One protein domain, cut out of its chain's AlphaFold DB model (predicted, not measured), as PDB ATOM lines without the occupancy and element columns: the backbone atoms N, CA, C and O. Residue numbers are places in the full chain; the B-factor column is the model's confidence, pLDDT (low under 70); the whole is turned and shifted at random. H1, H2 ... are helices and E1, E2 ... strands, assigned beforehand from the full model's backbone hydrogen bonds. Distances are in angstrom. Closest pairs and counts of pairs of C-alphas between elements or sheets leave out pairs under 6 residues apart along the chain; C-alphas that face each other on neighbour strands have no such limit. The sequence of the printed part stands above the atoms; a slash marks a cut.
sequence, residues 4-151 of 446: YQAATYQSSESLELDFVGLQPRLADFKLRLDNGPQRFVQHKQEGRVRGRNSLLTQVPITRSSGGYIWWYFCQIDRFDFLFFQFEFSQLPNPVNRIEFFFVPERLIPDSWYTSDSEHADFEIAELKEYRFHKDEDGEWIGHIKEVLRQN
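What this domain is: This is residues 4 to 151 of the 446 residues of an uncharacterized protein of Ramularia collo-cygni (UniProt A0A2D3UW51). A strongly twisted sheet of six strands, curled like part of a barrel, forms the main body, and helix H3 packs on one of its faces. Three long strands, E3, E6 and E7, run side by side in it; short E1 and E2 join at the start of E3, and E8 lies beside E7, while the small hairpin E4 and E5 lies off the sheet. The printed part has 148 residues with three named helices and eight named strands, in the order E1 E2 E3 E4 E5 E6 E7 H1 H2 E8 H3; the large sheet runs E1 E2 E3 E6 E7 E8 and is mixed. The class is mixed, helices and strands, with 69 residues, under half, in named elements. The whole is compact, with a radius of gyration of the C-alphas of 15.8 A and spans of 44 by 44 by 31 A.

Where its parts are: In the large sheet, E3 is residues 39 to 51, 32.3 A long, and bends by 71 degrees at residue 48. E6 is residues 81 to 89, 25.7 A, and E7 is residues 96 to 104, 26.3 A. E1 is residues 16 to 18, with C-alpha 16 at (30.896, -172.374, 2.045); E2 is residues 29 to 32 and E8 residues 131 to 133. E4 is residues 62 to 65 and E5 residues 68 to 71. H1 is residues 111 to 114, H2 residues 125 to 128, and H3 residues 139 to 150, 16.8 A, ending with C-alpha 150 at (44.168, -169.126, -10.297).

How they stand to each other: E3 and E6 are parallel at 17 degrees, with N 44 and O 83 at 2.8 A. E6 and E7, a hairpin, are antiparallel at 161 degrees, with N 84 and O 101 at 2.9 A. E7 and the edge strand E8 are antiparallel, with N 132 and O 100 at 2.8 A. E1, E2 and E3 make a meander, each strand the antiparallel neighbour of the one before; N 30 and O 18 are 2.9 A apart, and N 31 and O 39 are 2.9 A apart. The pairing is staggered: E3 pairs with E2 over residues 39 to 41 and with E6 over 41 to 51. H3 on one face gives two layers, a sheet and a helix; the closest C-alphas of E8 and H3, His 133 and Trp 140, are 6.7 A apart. H2 only grazes the sheet with residues 126 to 128, and H1 is not on it. The hairpin E4 and E5 has N 63 and O 70 at 2.7 A; E4 is apart from E3, and E5 from E6. Every O i to N i+4 pair is within hydrogen-bond range in H3; H1 and H2 are too short for one.

The domain as a whole: The C-alphas farthest apart, of Ser 12 and Gly 67, are 46.5 A apart. The printed part has no cut, and no link is long. The mean pLDDT of the printed part is 70.3; 61 residues are under 70, among them residues 4 to 38 and 63 to 70.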
ATOM      1  N   TYR A   4      36.916-175.999  11.026       37.66
ATOM      2  CA  TYR A   4      35.574-175.852  11.584       37.66
ATOM      3  C   TYR A   4      35.304-174.421  12.082       37.66
ATOM      4  O   TYR A   4      34.159-173.995  12.041       37.66
ATOM      5  N   GLN A   5      36.342-173.661  12.469       36.91
ATOM      6  CA  GLN A   5      36.218-172.250  12.870       36.91
ATOM      7  C   GLN A   5      36.100-171.288  11.676       36.91
ATOM      8  O   GLN A   5      35.625-170.168  11.833       36.91
ATOM      9  N   ALA A   6      36.489-171.709  10.466       36.91
ATOM     10  CA  ALA A   6      36.373-170.890   9.254       36.91
ATOM     11  C   ALA A   6      34.914-170.669   8.817       36.91
ATOM     12  O   ALA A   6      34.623-169.712   8.107       36.91
ATOM     13  N   ALA A   7      33.996-171.533   9.267       36.44
ATOM     14  CA  ALA A   7      32.557-171.364   9.079       36.44
ATOM     15  C   ALA A   7      31.945-170.310  10.026       36.44
ATOM     16  O   ALA A   7      30.812-169.892   9.810       36.44
ATOM     17  N   THR A   8      32.678-169.891  11.064       32.22
ATOM     18  CA  THR A   8      32.200-169.008  12.142       32.22
ATOM     19  C   THR A   8      32.981-167.695  12.260       32.22
ATOM     20  O   THR A   8      32.698-166.905  13.155       32.22
ATOM     21  N   TYR A   9      33.950-167.425  11.380       30.41
ATOM     22  CA  TYR A   9      34.679-166.155  11.401       30.41
ATOM     23  C   TYR A   9      33.832-165.021  10.805       30.41
ATOM     24  O   TYR A   9      33.425-165.084   9.644       30.41
ATOM     25  N   GLN A  10      33.595-163.964  11.591       33.78
ATOM     26  CA  GLN A  10      33.020-162.687  11.146       33.78
ATOM     27  C   GLN A  10      34.035-161.909  10.288       33.78
ATOM     28  O   GLN A  10      34.524-160.852  10.668       33.78
ATOM     29  N   SER A  11      34.374-162.444   9.121       34.66
ATOM     30  CA  SER A  11      35.074-161.725   8.058       34.66
ATOM     31  C   SER A  11      34.052-161.353   6.980       34.66
ATOM     32  O   SER A  11      33.062-162.059   6.779       34.66
ATOM     33  N   SER A  12      34.275-160.258   6.247       37.88
ATOM     34  CA  SER A  12      33.466-159.901   5.070       37.88
ATOM     35  C   SER A  12      33.541-160.944   3.942       37.88
ATOM     36  O   SER A  12      32.844-160.812   2.938       37.88
ATOM     37  N   GLU A  13      34.383-161.973   4.090       41.59
ATOM     38  CA  GLU A  13      34.561-163.070   3.150       41.59
ATOM     39  C   GLU A  13      34.252-164.438   3.785       41.59
ATOM     40  O   GLU A  13      35.057-164.991   4.526       41.59
ATOM     41  N   SER A  14      33.118-165.048   3.427       44.34
ATOM     42  CA  SER A  14      32.764-166.414   3.847       44.34
ATOM     43  C   SER A  14      33.281-167.483   2.869       44.34
ATOM     44  O   SER A  14      33.436-167.228   1.671       44.34
ATOM     45  N   LEU A  15      33.562-168.690   3.369       43.94
ATOM     46  CA  LEU A  15      33.775-169.911   2.577       43.94
ATOM     47  C   LEU A  15      32.639-170.887   2.891       43.94
ATOM     48  O   LEU A  15      32.476-171.297   4.039       43.94
ATOM     49  N   GLU A  16      31.875-171.297   1.880       43.72
ATOM     50  CA  GLU A  16      30.896-172.374   2.045       43.72
ATOM     51  C   GLU A  16      31.627-173.726   2.108       43.72
ATOM     52  O   GLU A  16      32.175-174.210   1.110       43.72
ATOM     53  N   LEU A  17      31.652-174.325   3.304       40.56
ATOM     54  CA  LEU A  17      32.214-175.650   3.563       40.56
ATOM     55  C   LEU A  17      31.094-176.700   3.561       40.56
ATOM     56  O   LEU A  17      30.213-176.664   4.417       40.56
ATOM     57  N   ASP A  18      31.157-177.671   2.648       39.66
ATOM     58  CA  ASP A  18      30.306-178.871   2.689       39.66
ATOM     59  C   ASP A  18      31.171-180.078   3.077       39.66
ATOM     60  O   ASP A  18      32.008-180.565   2.306       39.66
ATOM     61  N   PHE A  19      31.026-180.536   4.319       41.47
ATOM     62  CA  PHE A  19      31.770-181.681   4.834       41.47
ATOM     63  C   PHE A  19      31.145-182.976   4.314       41.47
ATOM     64  O   PHE A  19      29.991-183.287   4.608       41.47
ATOM     65  N   VAL A  20      31.927-183.781   3.588       41.66
ATOM     66  CA  VAL A  20      31.481-185.076   3.053       41.66
ATOM     67  C   VAL A  20      31.489-186.114   4.173       41.66
ATOM     68  O   VAL A  20      32.350-186.985   4.263       41.66
ATOM     69  N   GLY A  21      30.517-186.015   5.072       35.69
ATOM     70  CA  GLY A  21      30.216-187.085   6.007       35.69
ATOM     71  C   GLY A  21      29.609-188.263   5.250       35.69
ATOM     72  O   GLY A  21      28.480-188.155   4.786       35.69
ATOM     73  N   LEU A  22      30.344-189.382   5.189       32.19
ATOM     74  CA  LEU A  22      29.904-190.720   4.745       32.19
ATOM     75  C   LEU A  22      29.864-190.985   3.220       32.19
ATOM     76  O   LEU A  22      28.886-191.507   2.694       32.19
ATOM     77  N   GLN A  23      30.963-190.727   2.505       33.09
ATOM     78  CA  GLN A  23      31.242-191.404   1.223       33.09
ATOM     79  C   GLN A  23      32.596-192.125   1.288       33.09
ATOM     80  O   GLN A  23      33.468-191.679   2.040       33.09
ATOM     81  N   PRO A  24      32.815-193.218   0.529       34.84
ATOM     82  CA  PRO A  24      34.128-193.850   0.442       34.84
ATOM     83  C   PRO A  24      35.164-192.841  -0.092       34.84
ATOM     84  O   PRO A  24      35.124-192.448  -1.253       34.84
ATOM     85  N   ARG A  25      36.006-192.352   0.828       43.56
ATOM     86  CA  ARG A  25      37.361-191.771   0.707       43.56
ATOM     87  C   ARG A  25      37.798-191.090  -0.610       43.56
ATOM     88  O   ARG A  25      38.928-191.277  -1.022       43.56
ATOM     89  N   LEU A  26      37.003-190.209  -1.221       42.50
ATOM     90  CA  LEU A  26      37.501-189.379  -2.341       42.50
ATOM     91  C   LEU A  26      38.141-188.040  -1.903       42.50
ATOM     92  O   LEU A  26      38.976-187.508  -2.628       42.50
ATOM     93  N   ALA A  27      37.735-187.478  -0.756       49.06
ATOM     94  CA  ALA A  27      38.246-186.231  -0.162       49.06
ATOM     95  C   ALA A  27      37.652-186.029   1.249       49.06
ATOM     96  O   ALA A  27      36.607-186.603   1.553       49.06
ATOM     97  N   ASP A  28      38.273-185.201   2.098       55.72
ATOM     98  CA  ASP A  28      37.803-184.974   3.477       55.72
ATOM     99  C   ASP A  28      36.709-183.890   3.571       55.72
ATOM    100  O   ASP A  28      35.850-183.956   4.451       55.72
ATOM    101  N   PHE A  29      36.695-182.906   2.664       58.91
ATOM    102  CA  PHE A  29      35.615-181.913   2.547       58.91
ATOM    103  C   PHE A  29      35.545-181.305   1.137       58.91
ATOM    104  O   PHE A  29      36.416-181.538   0.292       58.91
ATOM    105  N   LYS A  30      34.487-180.538   0.865       68.06
ATOM    106  CA  LYS A  30      34.290-179.799  -0.386       68.06
ATOM    107  C   LYS A  30      34.299-178.295  -0.139       68.06
ATOM    108  O   LYS A  30      33.779-177.828   0.870       68.06
ATOM    109  N   LEU A  31      34.844-177.558  -1.104       68.12
ATOM    110  CA  LEU A  31      34.783-176.100  -1.164       68.12
ATOM    111  C   LEU A  31      33.948-175.649  -2.355       68.12
ATOM    112  O   LEU A  31      34.056-176.213  -3.452       68.12
ATOM    113  N   ARG A  32      33.173-174.585  -2.156       62.59
ATOM    114  CA  ARG A  32      32.503-173.855  -3.229       62.59
ATOM    115  C   ARG A  32      32.870-172.374  -3.144       62.59
ATOM    116  O   ARG A  32      32.788-171.765  -2.087       62.59
ATOM    117  N   LEU A  33      33.302-171.812  -4.271       65.50
ATOM    118  CA  LEU A  33      33.336-170.359  -4.463       65.50
ATOM    119  C   LEU A  33      31.929-169.902  -4.847       65.50
ATOM    120  O   LEU A  33      31.277-170.624  -5.599       65.50
ATOM    121  N   ASP A  34      31.521-168.710  -4.412       57.62
ATOM    122  CA  ASP A  34      30.179-168.102  -4.515       57.62
ATOM    123  C   ASP A  34      29.377-168.439  -5.797       57.62
ATOM    124  O   ASP A  34      28.164-168.602  -5.731       57.62
ATOM    125  N   ASN A  35      30.034-168.624  -6.958       58.97
ATOM    126  CA  ASN A  35      29.436-169.133  -8.209       58.97
ATOM    127  C   ASN A  35      30.321-170.131  -9.005       58.97
ATOM    128  O   ASN A  35      30.114-170.347 -10.199       58.97
ATOM    129  N   GLY A  36      31.345-170.715  -8.378       60.91
ATOM    130  CA  GLY A  36      32.320-171.609  -9.009       60.91
ATOM    131  C   GLY A  36      31.975-173.104  -8.909       60.91
ATOM    132  O   GLY A  36      31.098-173.498  -8.137       60.91
ATOM    133  N   PRO A  37      32.678-173.964  -9.672       62.19
ATOM    134  CA  PRO A  37      32.535-175.413  -9.561       62.19
ATOM    135  C   PRO A  37      32.969-175.909  -8.176       62.19
ATOM    136  O   PRO A  37      33.951-175.426  -7.610       62.19
ATOM    137  N   GLN A  38      32.264-176.916  -7.663       69.50
ATOM    138  CA  GLN A  38      32.617-177.593  -6.415       69.50
ATOM    139  C   GLN A  38      34.007-178.237  -6.526       69.50
ATOM    140  O   GLN A  38      34.309-178.903  -7.521       69.50
ATOM    141  N   ARG A  39      34.841-178.058  -5.497       77.00
ATOM    142  CA  ARG A  39      36.198-178.616  -5.414       77.00
ATOM    143  C   ARG A  39      36.314-179.606  -4.267       77.00
ATOM    144  O   ARG A  39      35.855-179.330  -3.165       77.00
ATOM    145  N   PHE A  40      36.944-180.742  -4.529       77.19
ATOM    146  CA  PHE A  40      37.219-181.798  -3.562       77.19
ATOM    147  C   PHE A  40      38.574-181.560  -2.891       77.19
ATOM    148  O   PHE A  40      39.588-181.436  -3.580       77.19
ATOM    149  N   VAL A  41      38.608-181.511  -1.562       76.94
ATOM    150  CA  VAL A  41      39.827-181.213  -0.806       76.94
ATOM    151  C   VAL A  41      40.215-182.387   0.085       76.94
ATOM    152  O   VAL A  41      39.462-182.794   0.972       76.94
ATOM    153  N   GLN A  42      41.410-182.928  -0.136       79.88
ATOM    154  CA  GLN A  42      42.028-183.885   0.774       79.88
ATOM    155  C   GLN A  42      42.674-183.114   1.923       79.88
ATOM    156  O   GLN A  42      43.528-182.263   1.688       79.88
ATOM    157  N   HIS A  43      42.295-183.413   3.160       77.88
ATOM    158  CA  HIS A  43      42.832-182.776   4.352       77.88
ATOM    159  C   HIS A  43      43.879-183.664   5.023       77.88
ATOM    160  O   HIS A  43      43.795-184.893   5.094       77.88
ATOM    161  N   LYS A  44      44.901-183.021   5.562       78.50
ATOM    162  CA  LYS A  44      45.898-183.659   6.396       78.50
ATOM    163  C   LYS A  44      46.269-182.686   7.497       78.50
ATOM    164  O   LYS A  44      46.661-181.564   7.211       78.50
ATOM    165  N   GLN A  45      46.206-183.139   8.741       72.50
ATOM    166  CA  GLN A  45      46.722-182.384   9.873       72.50
ATOM    167  C   GLN A  45      47.922-183.128  10.457       72.50
ATOM    168  O   GLN A  45      47.841-184.327  10.736       72.50
ATOM    169  N   GLU A  46      49.042-182.435  10.623       71.69
ATOM    170  CA  GLU A  46      50.163-182.934  11.410       71.69
ATOM    171  C   GLU A  46      49.967-182.547  12.879       71.69
ATOM    172  O   GLU A  46      49.834-181.376  13.212       71.69
ATOM    173  N   GLY A  47      49.947-183.546  13.766       60.44
ATOM    174  CA  GLY A  47      49.799-183.341  15.212       60.44
ATOM    175  C   GLY A  47      51.109-183.048  15.953       60.44
ATOM    176  O   GLY A  47      51.127-183.075  17.178       60.44
ATOM    177  N   ARG A  48      52.224-182.848  15.235       66.31
ATOM    178  CA  ARG A  48      53.533-182.518  15.818       66.31
ATOM    179  C   ARG A  48      53.796-181.024  15.654       66.31
ATOM    180  O   ARG A  48      53.763-180.527  14.532       66.31
ATOM    181  N   VAL A  49      54.143-180.342  16.744       67.75
ATOM    182  CA  VAL A  49      54.628-178.955  16.690       67.75
ATOM    183  C   VAL A  49      56.050-178.951  16.128       67.75
ATOM    184  O   VAL A  49      56.950-179.597  16.672       67.75
ATOM    185  N   ARG A  50      56.263-178.246  15.018       72.31
ATOM    186  CA  ARG A  50      57.561-178.137  14.345       72.31
ATOM    187  C   ARG A  50      58.360-176.964  14.921       72.31
ATOM    188  O   ARG A  50      57.838-175.869  15.105       72.31
ATOM    189  N   GLY A  51      59.642-177.193  15.208       65.38
ATOM    190  CA  GLY A  51      60.564-176.139  15.651       65.38
ATOM    191  C   GLY A  51      61.177-175.352  14.485       65.38
ATOM    192  O   GLY A  51      61.167-175.817  13.348       65.38
ATOM    193  N   ARG A  52      61.798-174.200  14.784       61.31
ATOM    194  CA  ARG A  52      62.382-173.239  13.818       61.31
ATOM    195  C   ARG A  52      63.254-173.836  12.698       61.31
ATOM    196  O   ARG A  52      63.244-173.310  11.593       61.31
ATOM    197  N   ASN A  53      63.995-174.911  12.977       62.59
ATOM    198  CA  ASN A  53      64.910-175.554  12.021       62.59
ATOM    199  C   ASN A  53      64.364-176.876  11.452       62.59
ATOM    200  O   ASN A  53      65.090-177.597  10.770       62.59
ATOM    201  N   SER A  54      63.115-177.236  11.762       70.56
ATOM    202  CA  SER A  54      62.508-178.446  11.219       70.56
ATOM    203  C   SER A  54      62.074-178.188   9.782       70.56
ATOM    204  O   SER A  54      61.047-177.558   9.547       70.56
ATOM    205  N   LEU A  55      62.831-178.731   8.836       76.88
ATOM    206  CA  LEU A  55      62.416-178.808   7.440       76.88
ATOM    207  C   LEU A  55      61.227-179.766   7.295       76.88
ATOM    208  O   LEU A  55      61.136-180.768   8.015       76.88
ATOM    209  N   LEU A  56      60.338-179.493   6.343       82.12
ATOM    210  CA  LEU A  56      59.211-180.370   6.014       82.12
ATOM    211  C   LEU A  56      59.604-181.491   5.035       82.12
ATOM    212  O   LEU A  56      58.818-181.887   4.183       82.12
ATOM    213  N   THR A  57      60.814-182.036   5.173       82.38
ATOM    214  CA  THR A  57      61.360-183.088   4.295       82.38
ATOM    215  C   THR A  57      60.883-184.499   4.650       82.38
ATOM    216  O   THR A  57      61.097-185.442   3.894       82.38
ATOM    217  N   GLN A  58      60.269-184.657   5.826       80.44
ATOM    218  CA  GLN A  58      59.834-185.935   6.392       80.44
ATOM    219  C   GLN A  58      58.396-185.814   6.912       80.44
ATOM    220  O   GLN A  58      58.118-186.021   8.097       80.44
ATOM    221  N   VAL A  59      57.477-185.393   6.044       81.88
ATOM    222  CA  VAL A  59      56.046-185.339   6.365       81.88
ATOM    223  C   VAL A  59      55.450-186.719   6.095       81.88
ATOM    224  O   VAL A  59      55.515-187.169   4.954       81.88
ATOM    225  N   PRO A  60      54.858-187.411   7.087       78.62
ATOM    226  CA  PRO A  60      54.281-188.733   6.856       78.62
ATOM    227  C   PRO A  60      53.215-188.675   5.760       78.62
ATOM    228  O   PRO A  60      52.375-187.787   5.780       78.62
ATOM    229  N   ILE A  61      53.180-189.611   4.824       79.19
ATOM    230  CA  ILE A  61      52.136-189.743   3.794       79.19
ATOM    231  C   ILE A  61      51.403-191.080   3.897       79.19
ATOM    232  O   ILE A  61      50.631-191.439   3.010       79.19
ATOM    233  N   THR A  62      51.582-191.769   5.021       74.88
ATOM    234  CA  THR A  62      50.890-193.000   5.390       74.88
ATOM    235  C   THR A  62      49.894-192.792   6.533       74.88
ATOM    236  O   THR A  62      49.948-191.817   7.289       74.88
ATOM    237  N   ARG A  63      48.942-193.719   6.647       65.56
ATOM    238  CA  ARG A  63      48.033-193.917   7.776       65.56
ATOM    239  C   ARG A  63      48.167-195.375   8.205       65.56
ATOM    240  O   ARG A  63      47.840-196.264   7.425       65.56
ATOM    241  N   SER A  64      48.615-195.623   9.429       53.84
ATOM    242  CA  SER A  64      48.619-196.964  10.016       53.84
ATOM    243  C   SER A  64      47.336-197.181  10.814       53.84
ATOM    244  O   SER A  64      47.028-196.402  11.718       53.84
ATOM    245  N   SER A  65      46.584-198.236  10.511       44.88
ATOM    246  CA  SER A  65      45.450-198.663  11.336       44.88
ATOM    247  C   SER A  65      45.386-200.186  11.358       44.88
ATOM    248  O   SER A  65      45.326-200.810  10.303       44.88
ATOM    249  N   GLY A  66      45.444-200.780  12.553       42.62
ATOM    250  CA  GLY A  66      45.288-202.228  12.734       42.62
ATOM    251  C   GLY A  66      46.324-203.092  12.005       42.62
ATOM    252  O   GLY A  66      45.960-204.141  11.497       42.62
ATOM    253  N   GLY A  67      47.584-202.650  11.905       49.72
ATOM    254  CA  GLY A  67      48.651-203.383  11.203       49.72
ATOM    255  C   GLY A  67      48.728-203.132   9.693       49.72
ATOM    256  O   GLY A  67      49.690-203.557   9.064       49.72
ATOM    257  N   TYR A  68      47.778-202.385   9.121       51.53
ATOM    258  CA  TYR A  68      47.757-202.041   7.698       51.53
ATOM    259  C   TYR A  68      48.234-200.608   7.458       51.53
ATOM    260  O   TYR A  68      47.826-199.678   8.167       51.53
ATOM    261  N   ILE A  69      49.066-200.427   6.430       63.78
ATOM    262  CA  ILE A  69      49.554-199.127   5.964       63.78
ATOM    263  C   ILE A  69      48.711-198.689   4.763       63.78
ATOM    264  O   ILE A  69      48.598-199.404   3.773       63.78
ATOM    265  N   TRP A  70      48.130-197.496   4.850       68.19
ATOM    266  CA  TRP A  70      47.405-196.844   3.759       68.19
ATOM    267  C   TRP A  70      48.136-195.577   3.341       68.19
ATOM    268  O   TRP A  70      48.602-194.839   4.204       68.19
ATOM    269  N   TRP A  71      48.175-195.258   2.051       73.75
ATOM    270  CA  TRP A  71      48.805-194.028   1.564       73.75
ATOM    271  C   TRP A  71      47.775-192.933   1.310       73.75
ATOM    272  O   TRP A  71      46.692-193.195   0.797       73.75
ATOM    273  N   TYR A  72      48.118-191.693   1.668       70.88
ATOM    274  CA  TYR A  72      47.287-190.511   1.397       70.88
ATOM    275  C   TYR A  72      47.161-190.211  -0.104       70.88
ATOM    276  O   TYR A  72      46.205-189.559  -0.510       70.88
ATOM    277  N   PHE A  73      48.125-190.656  -0.912       79.25
ATOM    278  CA  PHE A  73      48.165-190.435  -2.355       79.25
ATOM    279  C   PHE A  73      48.058-191.780  -3.065       79.25
ATOM    280  O   PHE A  73      48.969-192.604  -2.996       79.25
ATOM    281  N   CYS A  74      46.933-192.008  -3.737       69.00
ATOM    282  CA  CYS A  74      46.693-193.211  -4.522       69.00
ATOM    283  C   CYS A  74      46.016-192.843  -5.851       69.00
ATOM    284  O   CYS A  74      45.454-191.758  -6.003       69.00
ATOM    285  N   GLN A  75      46.075-193.737  -6.841       63.50
ATOM    286  CA  GLN A  75      45.488-193.472  -8.161       63.50
ATOM    287  C   GLN A  75      43.948-193.367  -8.145       63.50
ATOM    288  O   GLN A  75      43.365-192.833  -9.089       63.50
ATOM    289  N   ILE A  76      43.304-193.904  -7.101       54.81
ATOM    290  CA  ILE A  76      41.850-194.122  -7.011       54.81
ATOM    291  C   ILE A  76      41.153-192.937  -6.317       54.81
ATOM    292  O   ILE A  76      40.109-192.477  -6.782       54.81
ATOM    293  N   ASP A  77      41.777-192.375  -5.279       62.12
ATOM    294  CA  ASP A  77      41.221-191.317  -4.427       62.12
ATOM    295  C   ASP A  77      41.662-189.930  -4.925       62.12
ATOM    296  O   ASP A  77      42.449-189.217  -4.298       62.12
ATOM    297  N   ARG A  78      41.198-189.549  -6.124       67.75
ATOM    298  CA  ARG A  78      41.559-188.255  -6.724       67.75
ATOM    299  C   ARG A  78      40.809-187.085  -6.087       67.75
ATOM    300  O   ARG A  78      39.587-186.985  -6.193       67.75
ATOM    301  N   PHE A  79      41.578-186.124  -5.590       80.62
ATOM    302  CA  PHE A  79      41.123-184.830  -5.081       80.62
ATOM    303  C   PHE A  79      41.476-183.677  -6.046       80.62
ATOM    304  O   PHE A  79      42.223-183.857  -7.008       80.62
ATOM    305  N   ASP A  80      40.913-182.485  -5.814       83.00
ATOM    306  CA  ASP A  80      41.287-181.251  -6.522       83.00
ATOM    307  C   ASP A  80      42.425-180.521  -5.810       83.00
ATOM    308  O   ASP A  80      43.382-180.107  -6.456       83.00
ATOM    309  N   PHE A  81      42.338-180.385  -4.485       88.75
ATOM    310  CA  PHE A  81      43.348-179.698  -3.681       88.75
ATOM    311  C   PHE A  81      43.764-180.529  -2.468       88.75
ATOM    312  O   PHE A  81      42.950-181.239  -1.880       88.75
ATOM    313  N   LEU A  82      45.035-180.427  -2.089       88.88
ATOM    314  CA  LEU A  82      45.552-180.891  -0.810       88.88
ATOM    315  C   LEU A  82      45.559-179.708   0.158       88.88
ATOM    316  O   LEU A  82      46.198-178.697  -0.120       88.88
ATOM    317  N   PHE A  83      44.903-179.864   1.302       87.62
ATOM    318  CA  PHE A  83      45.050-178.985   2.455       87.62
ATOM    319  C   PHE A  83      45.881-179.720   3.506       87.62
ATOM    320  O   PHE A  83      45.392-180.643   4.157       87.62
ATOM    321  N   PHE A  84      47.129-179.301   3.700       87.31
ATOM    322  CA  PHE A  84      47.994-179.810   4.762       87.31
ATOM    323  C   PHE A  84      48.227-178.746   5.843       87.31
ATOM    324  O   PHE A  84      48.878-177.750   5.565       87.31
ATOM    325  N   GLN A  85      47.715-178.954   7.058       83.94
ATOM    326  CA  GLN A  85      47.855-178.046   8.205       83.94
ATOM    327  C   GLN A  85      48.895-178.568   9.210       83.94
ATOM    328  O   GLN A  85      48.898-179.758   9.540       83.94
ATOM    329  N   PHE A  86      49.732-177.678   9.743       82.88
ATOM    330  CA  PHE A  86      50.728-177.993  10.770       82.88
ATOM    331  C   PHE A  86      50.968-176.800  11.711       82.88
ATOM    332  O   PHE A  86      50.680-175.649  11.383       82.88
ATOM    333  N   GLU A  87      51.492-177.084  12.902       80.75
ATOM    334  CA  GLU A  87      51.847-176.067  13.896       80.75
ATOM    335  C   GLU A  87      53.353-175.803  13.890       80.75
ATOM    336  O   GLU A  87      54.164-176.734  13.852       80.75
ATOM    337  N   PHE A  88      53.734-174.530  13.960       76.25
ATOM    338  CA  PHE A  88      55.111-174.056  13.924       76.25
ATOM    339  C   PHE A  88      55.413-173.157  15.125       76.25
ATOM    340  O   PHE A  88      54.686-172.206  15.391       76.25
ATOM    341  N   SER A  89      56.505-173.420  15.844       71.62
ATOM    342  CA  SER A  89      56.921-172.629  17.010       71.62
ATOM    343  C   SER A  89      58.312-172.023  16.798       71.62
ATOM    344  O   SER A  89      59.293-172.739  16.555       71.62
ATOM    345  N   GLN A  90      58.420-170.691  16.890       59.03
ATOM    346  CA  GLN A  90      59.687-169.959  16.765       59.03
ATOM    347  C   GLN A  90      60.227-169.517  18.133       59.03
ATOM    348  O   GLN A  90      59.884-168.453  18.624       59.03
ATOM    349  N   LEU A  91      61.158-170.262  18.735       49.09
ATOM    350  CA  LEU A  91      61.911-169.761  19.900       49.09
ATOM    351  C   LEU A  91      62.760-168.519  19.523       49.09
ATOM    352  O   LEU A  91      63.312-168.484  18.412       49.09
ATOM    353  N   PRO A  92      62.912-167.512  20.417       50.94
ATOM    354  CA  PRO A  92      62.729-167.573  21.877       50.94
ATOM    355  C   PRO A  92      61.342-167.175  22.414       50.94
ATOM    356  O   PRO A  92      61.112-167.350  23.605       50.94
ATOM    357  N   ASN A  93      60.420-166.690  21.576       52.19
ATOM    358  CA  ASN A  93      59.039-166.404  21.986       52.19
ATOM    359  C   ASN A  93      58.109-167.494  21.434       52.19
ATOM    360  O   ASN A  93      57.912-167.526  20.224       52.19
ATOM    361  N   PRO A  94      57.519-168.370  22.269       56.59
ATOM    362  CA  PRO A  94      56.742-169.535  21.839       56.59
ATOM    363  C   PRO A  94      55.346-169.146  21.326       56.59
ATOM    364  O   PRO A  94      54.332-169.651  21.793       56.59
ATOM    365  N   VAL A  95      55.274-168.227  20.365       62.94
ATOM    366  CA  VAL A  95      54.047-168.003  19.609       62.94
ATOM    367  C   VAL A  95      53.933-169.172  18.640       62.94
ATOM    368  O   VAL A  95      54.624-169.219  17.619       62.94
ATOM    369  N   ASN A  96      53.110-170.152  19.008       69.12
ATOM    370  CA  ASN A  96      52.713-171.217  18.101       69.12
ATOM    371  C   ASN A  96      51.885-170.585  16.984       69.12
ATOM    372  O   ASN A  96      50.865-169.952  17.233       69.12
ATOM    373  N   ARG A  97      52.358-170.730  15.753       76.88
ATOM    374  CA  ARG A  97      51.676-170.280  14.547       76.88
ATOM    375  C   ARG A  97      51.163-171.492  13.806       76.88
ATOM    376  O   ARG A  97      51.882-172.475  13.639       76.88
ATOM    377  N   ILE A  98      49.932-171.404  13.337       81.94
ATOM    378  CA  ILE A  98      49.387-172.401  12.430       81.94
ATOM    379  C   ILE A  98      49.749-171.972  11.015       81.94
ATOM    380  O   ILE A  98      49.547-170.826  10.608       81.94
ATOM    381  N   GLU A  99      50.302-172.909  10.268       87.19
ATOM    382  CA  GLU A  99      50.586-172.747   8.853       87.19
ATOM    383  C   GLU A  99      49.951-173.894   8.079       87.19
ATOM    384  O   GLU A  99      49.630-174.959   8.621       87.19
ATOM    385  N   PHE A 100      49.738-173.668   6.789       88.56
ATOM    386  CA  PHE A 100      49.178-174.686   5.926       88.56
ATOM    387  C   PHE A 100      49.685-174.587   4.498       88.56
ATOM    388  O   PHE A 100      50.090-173.527   4.031       88.56
ATOM    389  N   PHE A 101      49.614-175.712   3.796       91.50
ATOM    390  CA  PHE A 101      49.715-175.776   2.349       91.50
ATOM    391  C   PHE A 101      48.330-175.979   1.753       91.50
ATOM    392  O   PHE A 101      47.621-176.898   2.169       91.50
ATOM    393  N   PHE A 102      47.969-175.172   0.757       92.25
ATOM    394  CA  PHE A 102      46.759-175.374  -0.039       92.25
ATOM    395  C   PHE A 102      47.119-175.525  -1.518       92.25
ATOM    396  O   PHE A 102      47.261-174.548  -2.247       92.25
ATOM    397  N   VAL A 103      47.324-176.770  -1.950       93.50
ATOM    398  CA  VAL A 103      48.031-177.097  -3.199       93.50
ATOM    399  C   VAL A 103      47.081-177.745  -4.204       93.50
ATOM    400  O   VAL A 103      46.402-178.706  -3.840       93.50
ATOM    401  N   PRO A 104      47.046-177.316  -5.478       92.88
ATOM    402  CA  PRO A 104      46.325-178.046  -6.517       92.88
ATOM    403  C   PRO A 104      46.979-179.409  -6.792       92.88
ATOM    404  O   PRO A 104      48.201-179.529  -6.886       92.88
ATOM    405  N   GLU A 105      46.164-180.443  -6.992       90.69
ATOM    406  CA  GLU A 105      46.612-181.828  -7.192       90.69
ATOM    407  C   GLU A 105      47.675-181.983  -8.297       90.69
ATOM    408  O   GLU A 105      48.583-182.815  -8.192       90.69
ATOM    409  N   ARG A 106      47.619-181.144  -9.336       91.00
ATOM    410  CA  ARG A 106      48.558-181.164 -10.462       91.00
ATOM    411  C   ARG A 106      50.010-180.883 -10.074       91.00
ATOM    412  O   ARG A 106      50.909-181.269 -10.823       91.00
ATOM    413  N   LEU A 107      50.239-180.211  -8.947       92.12
ATOM    414  CA  LEU A 107      51.577-179.905  -8.437       92.12
ATOM    415  C   LEU A 107      52.113-180.988  -7.501       92.12
ATOM    416  O   LEU A 107      53.305-181.011  -7.219       92.12
ATOM    417  N   ILE A 108      51.266-181.928  -7.075       90.06
ATOM    418  CA  ILE A 108      51.712-183.069  -6.279       90.06
ATOM    419  C   ILE A 108      52.625-183.953  -7.149       90.06
ATOM    420  O   ILE A 108      52.211-184.335  -8.251       90.06
ATOM    421  N   PRO A 109      53.847-184.295  -6.701       90.06
ATOM    422  CA  PRO A 109      54.765-185.148  -7.455       90.06
ATOM    423  C   PRO A 109      54.242-186.575  -7.646       90.06
ATOM    424  O   PRO A 109      53.664-187.165  -6.737       90.06
ATOM    425  N   ASP A 110      54.507-187.183  -8.807       87.50
ATOM    426  CA  ASP A 110      54.173-188.597  -9.060       87.50
ATOM    427  C   ASP A 110      54.941-189.567  -8.157       87.50
ATOM    428  O   ASP A 110      54.459-190.663  -7.864       87.50
ATOM    429  N   SER A 111      56.101-189.148  -7.649       87.06
ATOM    430  CA  SER A 111      56.864-189.917  -6.668       87.06
ATOM    431  C   SER A 111      56.067-190.182  -5.391       87.06
ATOM    432  O   SER A 111      56.245-191.229  -4.786       87.06
ATOM    433  N   TRP A 112      55.132-189.310  -5.001       87.50
ATOM    434  CA  TRP A 112      54.299-189.540  -3.812       87.50
ATOM    435  C   TRP A 112      53.245-190.635  -4.034       87.50
ATOM    436  O   TRP A 112      52.818-191.281  -3.080       87.50
ATOM    437  N   TYR A 113      52.857-190.873  -5.291       82.00
ATOM    438  CA  TYR A 113      51.917-191.930  -5.677       82.00
ATOM    439  C   TYR A 113      52.611-193.282  -5.885       82.00
ATOM    440  O   TYR A 113      51.976-194.322  -5.738       82.00
ATOM    441  N   THR A 114      53.905-193.268  -6.215       81.81
ATOM    442  CA  THR A 114      54.665-194.456  -6.640       81.81
ATOM    443  C   THR A 114      55.679-194.958  -5.618       81.81
ATOM    444  O   THR A 114      56.032-196.129  -5.665       81.81
ATOM    445  N   SER A 115      56.154-194.104  -4.708       80.19
ATOM    446  CA  SER A 115      57.224-194.429  -3.757       80.19
ATOM    447  C   SER A 115      56.719-195.156  -2.519       80.19
ATOM    448  O   SER A 115      55.807-194.663  -1.858       80.19
ATOM    449  N   ASP A 116      57.409-196.226  -2.117       77.75
ATOM    450  CA  ASP A 116      57.218-196.939  -0.842       77.75
ATOM    451  C   ASP A 116      57.620-196.141   0.402       77.75
ATOM    452  O   ASP A 116      57.378-196.574   1.526       77.75
ATOM    453  N   SER A 117      58.159-194.933   0.219       82.00
ATOM    454  CA  SER A 117      58.429-194.023   1.326       82.00
ATOM    455  C   SER A 117      57.158-193.716   2.119       82.00
ATOM    456  O   SER A 117      56.146-193.263   1.581       82.00
ATOM    457  N   GLU A 118      57.243-193.882   3.437       82.75
ATOM    458  CA  GLU A 118      56.195-193.447   4.360       82.75
ATOM    459  C   GLU A 118      56.138-191.924   4.515       82.75
ATOM    460  O   GLU A 118      55.212-191.408   5.136       82.75
ATOM    461  N   HIS A 119      57.113-191.201   3.958       86.31
ATOM    462  CA  HIS A 119      57.286-189.763   4.118       86.31
ATOM    463  C   HIS A 119      57.456-189.053   2.769       86.31
ATOM    464  O   HIS A 119      57.969-189.624   1.805       86.31
ATOM    465  N   ALA A 120      57.055-187.786   2.720       87.38
ATOM    466  CA  ALA A 120      57.227-186.893   1.588       87.38
ATOM    467  C   ALA A 120      57.905-185.585   1.993       87.38
ATOM    468  O   ALA A 120      57.823-185.146   3.144       87.38
ATOM    469  N   ASP A 121      58.529-184.962   0.997       88.94
ATOM    470  CA  ASP A 121      59.199-183.677   1.116       88.94
ATOM    471  C   ASP A 121      58.299-182.539   0.625       88.94
ATOM    472  O   ASP A 121      57.994-182.454  -0.560       88.94
ATOM    473  N   PHE A 122      57.886-181.660   1.534       88.31
ATOM    474  CA  PHE A 122      57.102-180.458   1.245       88.31
ATOM    475  C   PHE A 122      57.978-179.204   1.051       88.31
ATOM    476  O   PHE A 122      57.447-178.128   0.791       88.31
ATOM    477  N   GLU A 123      59.311-179.315   1.125       87.06
ATOM    478  CA  GLU A 123      60.254-178.219   0.837       87.06
ATOM    479  C   GLU A 123      60.511-178.002  -0.665       87.06
ATOM    480  O   GLU A 123      61.340-177.167  -1.048       87.06
ATOM    481  N   ILE A 124      59.772-178.719  -1.512       87.75
ATOM    482  CA  ILE A 124      59.733-178.556  -2.966       87.75
ATOM    483  C   ILE A 124      59.411-177.094  -3.305       87.75
ATOM    484  O   ILE A 124      58.447-176.524  -2.788       87.75
ATOM    485  N   ALA A 125      60.227-176.475  -4.163       87.44
ATOM    486  CA  ALA A 125      60.165-175.041  -4.452       87.44
ATOM    487  C   ALA A 125      58.779-174.606  -4.953       87.44
ATOM    488  O   ALA A 125      58.249-173.595  -4.506       87.44
ATOM    489  N   GLU A 126      58.163-175.427  -5.799       87.12
ATOM    490  CA  GLU A 126      56.840-175.222  -6.382       87.12
ATOM    491  C   GLU A 126      55.712-175.259  -5.342       87.12
ATOM    492  O   GLU A 126      54.655-174.676  -5.562       87.12
ATOM    493  N   LEU A 127      55.909-175.934  -4.203       89.62
ATOM    494  CA  LEU A 127      54.914-175.999  -3.129       89.62
ATOM    495  C   LEU A 127      55.001-174.799  -2.184       89.62
ATOM    496  O   LEU A 127      54.016-174.477  -1.523       89.62
ATOM    497  N   LYS A 128      56.155-174.121  -2.121       87.19
ATOM    498  CA  LYS A 128      56.390-173.002  -1.192       87.19
ATOM    499  C   LYS A 128      55.483-171.807  -1.458       87.19
ATOM    500  O   LYS A 128      55.097-171.138  -0.508       87.19
ATOM    501  N   GLU A 129      55.099-171.582  -2.710       89.00
ATOM    502  CA  GLU A 129      54.143-170.530  -3.093       89.00
ATOM    503  C   GLU A 129      52.725-170.785  -2.560       89.00
ATOM    504  O   GLU A 129      51.920-169.865  -2.470       89.00
ATOM    505  N   TYR A 130      52.427-172.027  -2.172       91.88
ATOM    506  CA  TYR A 130      51.136-172.442  -1.628       91.88
ATOM    507  C   TYR A 130      51.155-172.600  -0.106       91.88
ATOM    508  O   TYR A 130      50.215-173.173   0.451       91.88
ATOM    509  N   ARG A 131      52.222-172.137   0.559       91.25
ATOM    510  CA  ARG A 131      52.365-172.137   2.016       91.25
ATOM    511  C   ARG A 131      51.882-170.806   2.577       91.25
ATOM    512  O   ARG A 131      52.465-169.764   2.292       91.25
ATOM    513  N   PHE A 132      50.864-170.857   3.421       89.56
ATOM    514  CA  PHE A 132      50.242-169.679   4.012       89.56
ATOM    515  C   PHE A 132      50.218-169.780   5.535       89.56
ATOM    516  O   PHE A 132      50.177-170.870   6.116       89.56
ATOM    517  N   HIS A 133      50.228-168.621   6.183       86.62
ATOM    518  CA  HIS A 133      49.932-168.514   7.601       86.62
ATOM    519  C   HIS A 133      48.415-168.478   7.789       86.62
ATOM    520  O   HIS A 133      47.724-167.789   7.046       86.62
ATOM    521  N   LYS A 134      47.901-169.236   8.760       82.38
ATOM    522  CA  LYS A 134      46.518-169.104   9.214       82.38
ATOM    523  C   LYS A 134      46.475-167.980  10.249       82.38
ATOM    524  O   LYS A 134      46.747-168.225  11.423       82.38
ATOM    525  N   ASP A 135      46.211-166.766   9.784       80.62
ATOM    526  CA  ASP A 135      46.022-165.591  10.632       80.62
ATOM    527  C   ASP A 135      44.649-165.599  11.332       80.62
ATOM    528  O   ASP A 135      43.728-166.328  10.947       80.62
ATOM    529  N   GLU A 136      44.538-164.795  12.389       72.88
ATOM    530  CA  GLU A 136      43.312-164.637  13.179       72.88
ATOM    531  C   GLU A 136      42.318-163.657  12.543       72.88
ATOM    532  O   GLU A 136      41.161-163.658  12.939       72.88
ATOM    533  N   ASP A 137      42.727-162.856  11.556       75.06
ATOM    534  CA  ASP A 137      41.878-161.853  10.895       75.06
ATOM    535  C   ASP A 137      41.065-162.450   9.723       75.06
ATOM    536  O   ASP A 137      40.128-161.838   9.205       75.06
ATOM    537  N   GLY A 138      41.392-163.680   9.317       70.62
ATOM    538  CA  GLY A 138      40.741-164.411   8.236       70.62
ATOM    539  C   GLY A 138      41.306-164.132   6.839       70.62
ATOM    540  O   GLY A 138      40.708-164.586   5.865       70.62
ATOM    541  N   GLU A 139      42.442-163.443   6.692       79.56
ATOM    542  CA  GLU A 139      43.070-163.168   5.385       79.56
ATOM    543  C   GLU A 139      43.461-164.459   4.644       79.56
ATOM    544  O   GLU A 139      43.365-164.553   3.415       79.56
ATOM    545  N   TRP A 140      43.808-165.510   5.386       80.38
ATOM    546  CA  TRP A 140      44.077-166.843   4.854       80.38
ATOM    547  C   TRP A 140      42.922-167.436   4.025       80.38
ATOM    548  O   TRP A 140      43.162-168.238   3.117       80.38
ATOM    549  N   ILE A 141      41.676-167.016   4.275       78.69
ATOM    550  CA  ILE A 141      40.509-167.371   3.453       78.69
ATOM    551  C   ILE A 141      40.633-166.749   2.058       78.69
ATOM    552  O   ILE A 141      40.400-167.431   1.052       78.69
ATOM    553  N   GLY A 142      41.058-165.487   1.987       81.81
ATOM    554  CA  GLY A 142      41.346-164.784   0.739       81.81
ATOM    555  C   GLY A 142      42.425-165.499  -0.075       81.81
ATOM    556  O   GLY A 142      42.253-165.704  -1.279       81.81
ATOM    557  N   HIS A 143      43.480-165.995   0.584       85.44
ATOM    558  CA  HIS A 143      44.515-166.811  -0.062       85.44
ATOM    559  C   HIS A 143      43.960-168.110  -0.665       85.44
ATOM    560  O   HIS A 143      44.268-168.434  -1.814       85.44
ATOM    561  N   ILE A 144      43.085-168.829   0.049       85.94
ATOM    562  CA  ILE A 144      42.416-170.023  -0.493       85.94
ATOM    563  C   ILE A 144      41.560-169.666  -1.713       85.94
ATOM    564  O   ILE A 144      41.652-170.336  -2.747       85.94
ATOM    565  N   LYS A 145      40.744-168.607  -1.624       84.69
ATOM    566  CA  LYS A 145      39.908-168.149  -2.745       84.69
ATOM    567  C   LYS A 145      40.755-167.787  -3.961       84.69
ATOM    568  O   LYS A 145      40.385-168.137  -5.082       84.69
ATOM    569  N   GLU A 146      41.894-167.141  -3.750       88.88
ATOM    570  CA  GLU A 146      42.806-166.774  -4.828       88.88
ATOM    571  C   GLU A 146      43.433-168.001  -5.493       88.88
ATOM    572  O   GLU A 146      43.365-168.138  -6.715       88.88
ATOM    573  N   VAL A 147      43.927-168.965  -4.711       90.50
ATOM    574  CA  VAL A 147      44.447-170.232  -5.250       90.50
ATOM    575  C   VAL A 147      43.383-170.960  -6.077       90.50
ATOM    576  O   VAL A 147      43.683-171.469  -7.162       90.50
ATOM    577  N   LEU A 148      42.131-170.980  -5.610       86.62
ATOM    578  CA  LEU A 148      41.008-171.582  -6.332       86.62
ATOM    579  C   LEU A 148      40.714-170.872  -7.666       86.62
ATOM    580  O   LEU A 148      40.429-171.551  -8.657       86.62
ATOM    581  N   ARG A 149      40.794-169.533  -7.712       86.94
ATOM    582  CA  ARG A 149      40.598-168.736  -8.940       86.94
ATOM    583  C   ARG A 149      41.735-168.939  -9.939       86.94
ATOM    584  O   ARG A 149      41.474-169.129 -11.125       86.94
ATOM    585  N   GLN A 150      42.976-168.957  -9.461       90.62
ATOM    586  CA  GLN A 150      44.168-169.126 -10.297       90.62
ATOM    587  C   GLN A 150      44.325-170.552 -10.847       90.62
ATOM    588  O   GLN A 150      45.020-170.763 -11.841       90.62
ATOM    589  N   ASN A 151      43.672-171.544 -10.232       90.56
ATOM    590  CA  ASN A 151      43.774-172.954 -10.617       90.56
ATOM    591  C   ASN A 151      42.414-173.531 -11.057       90.56
ATOM    592  O   ASN A 151      41.868-174.414 -10.388       90.56
TER     593      ASN A 151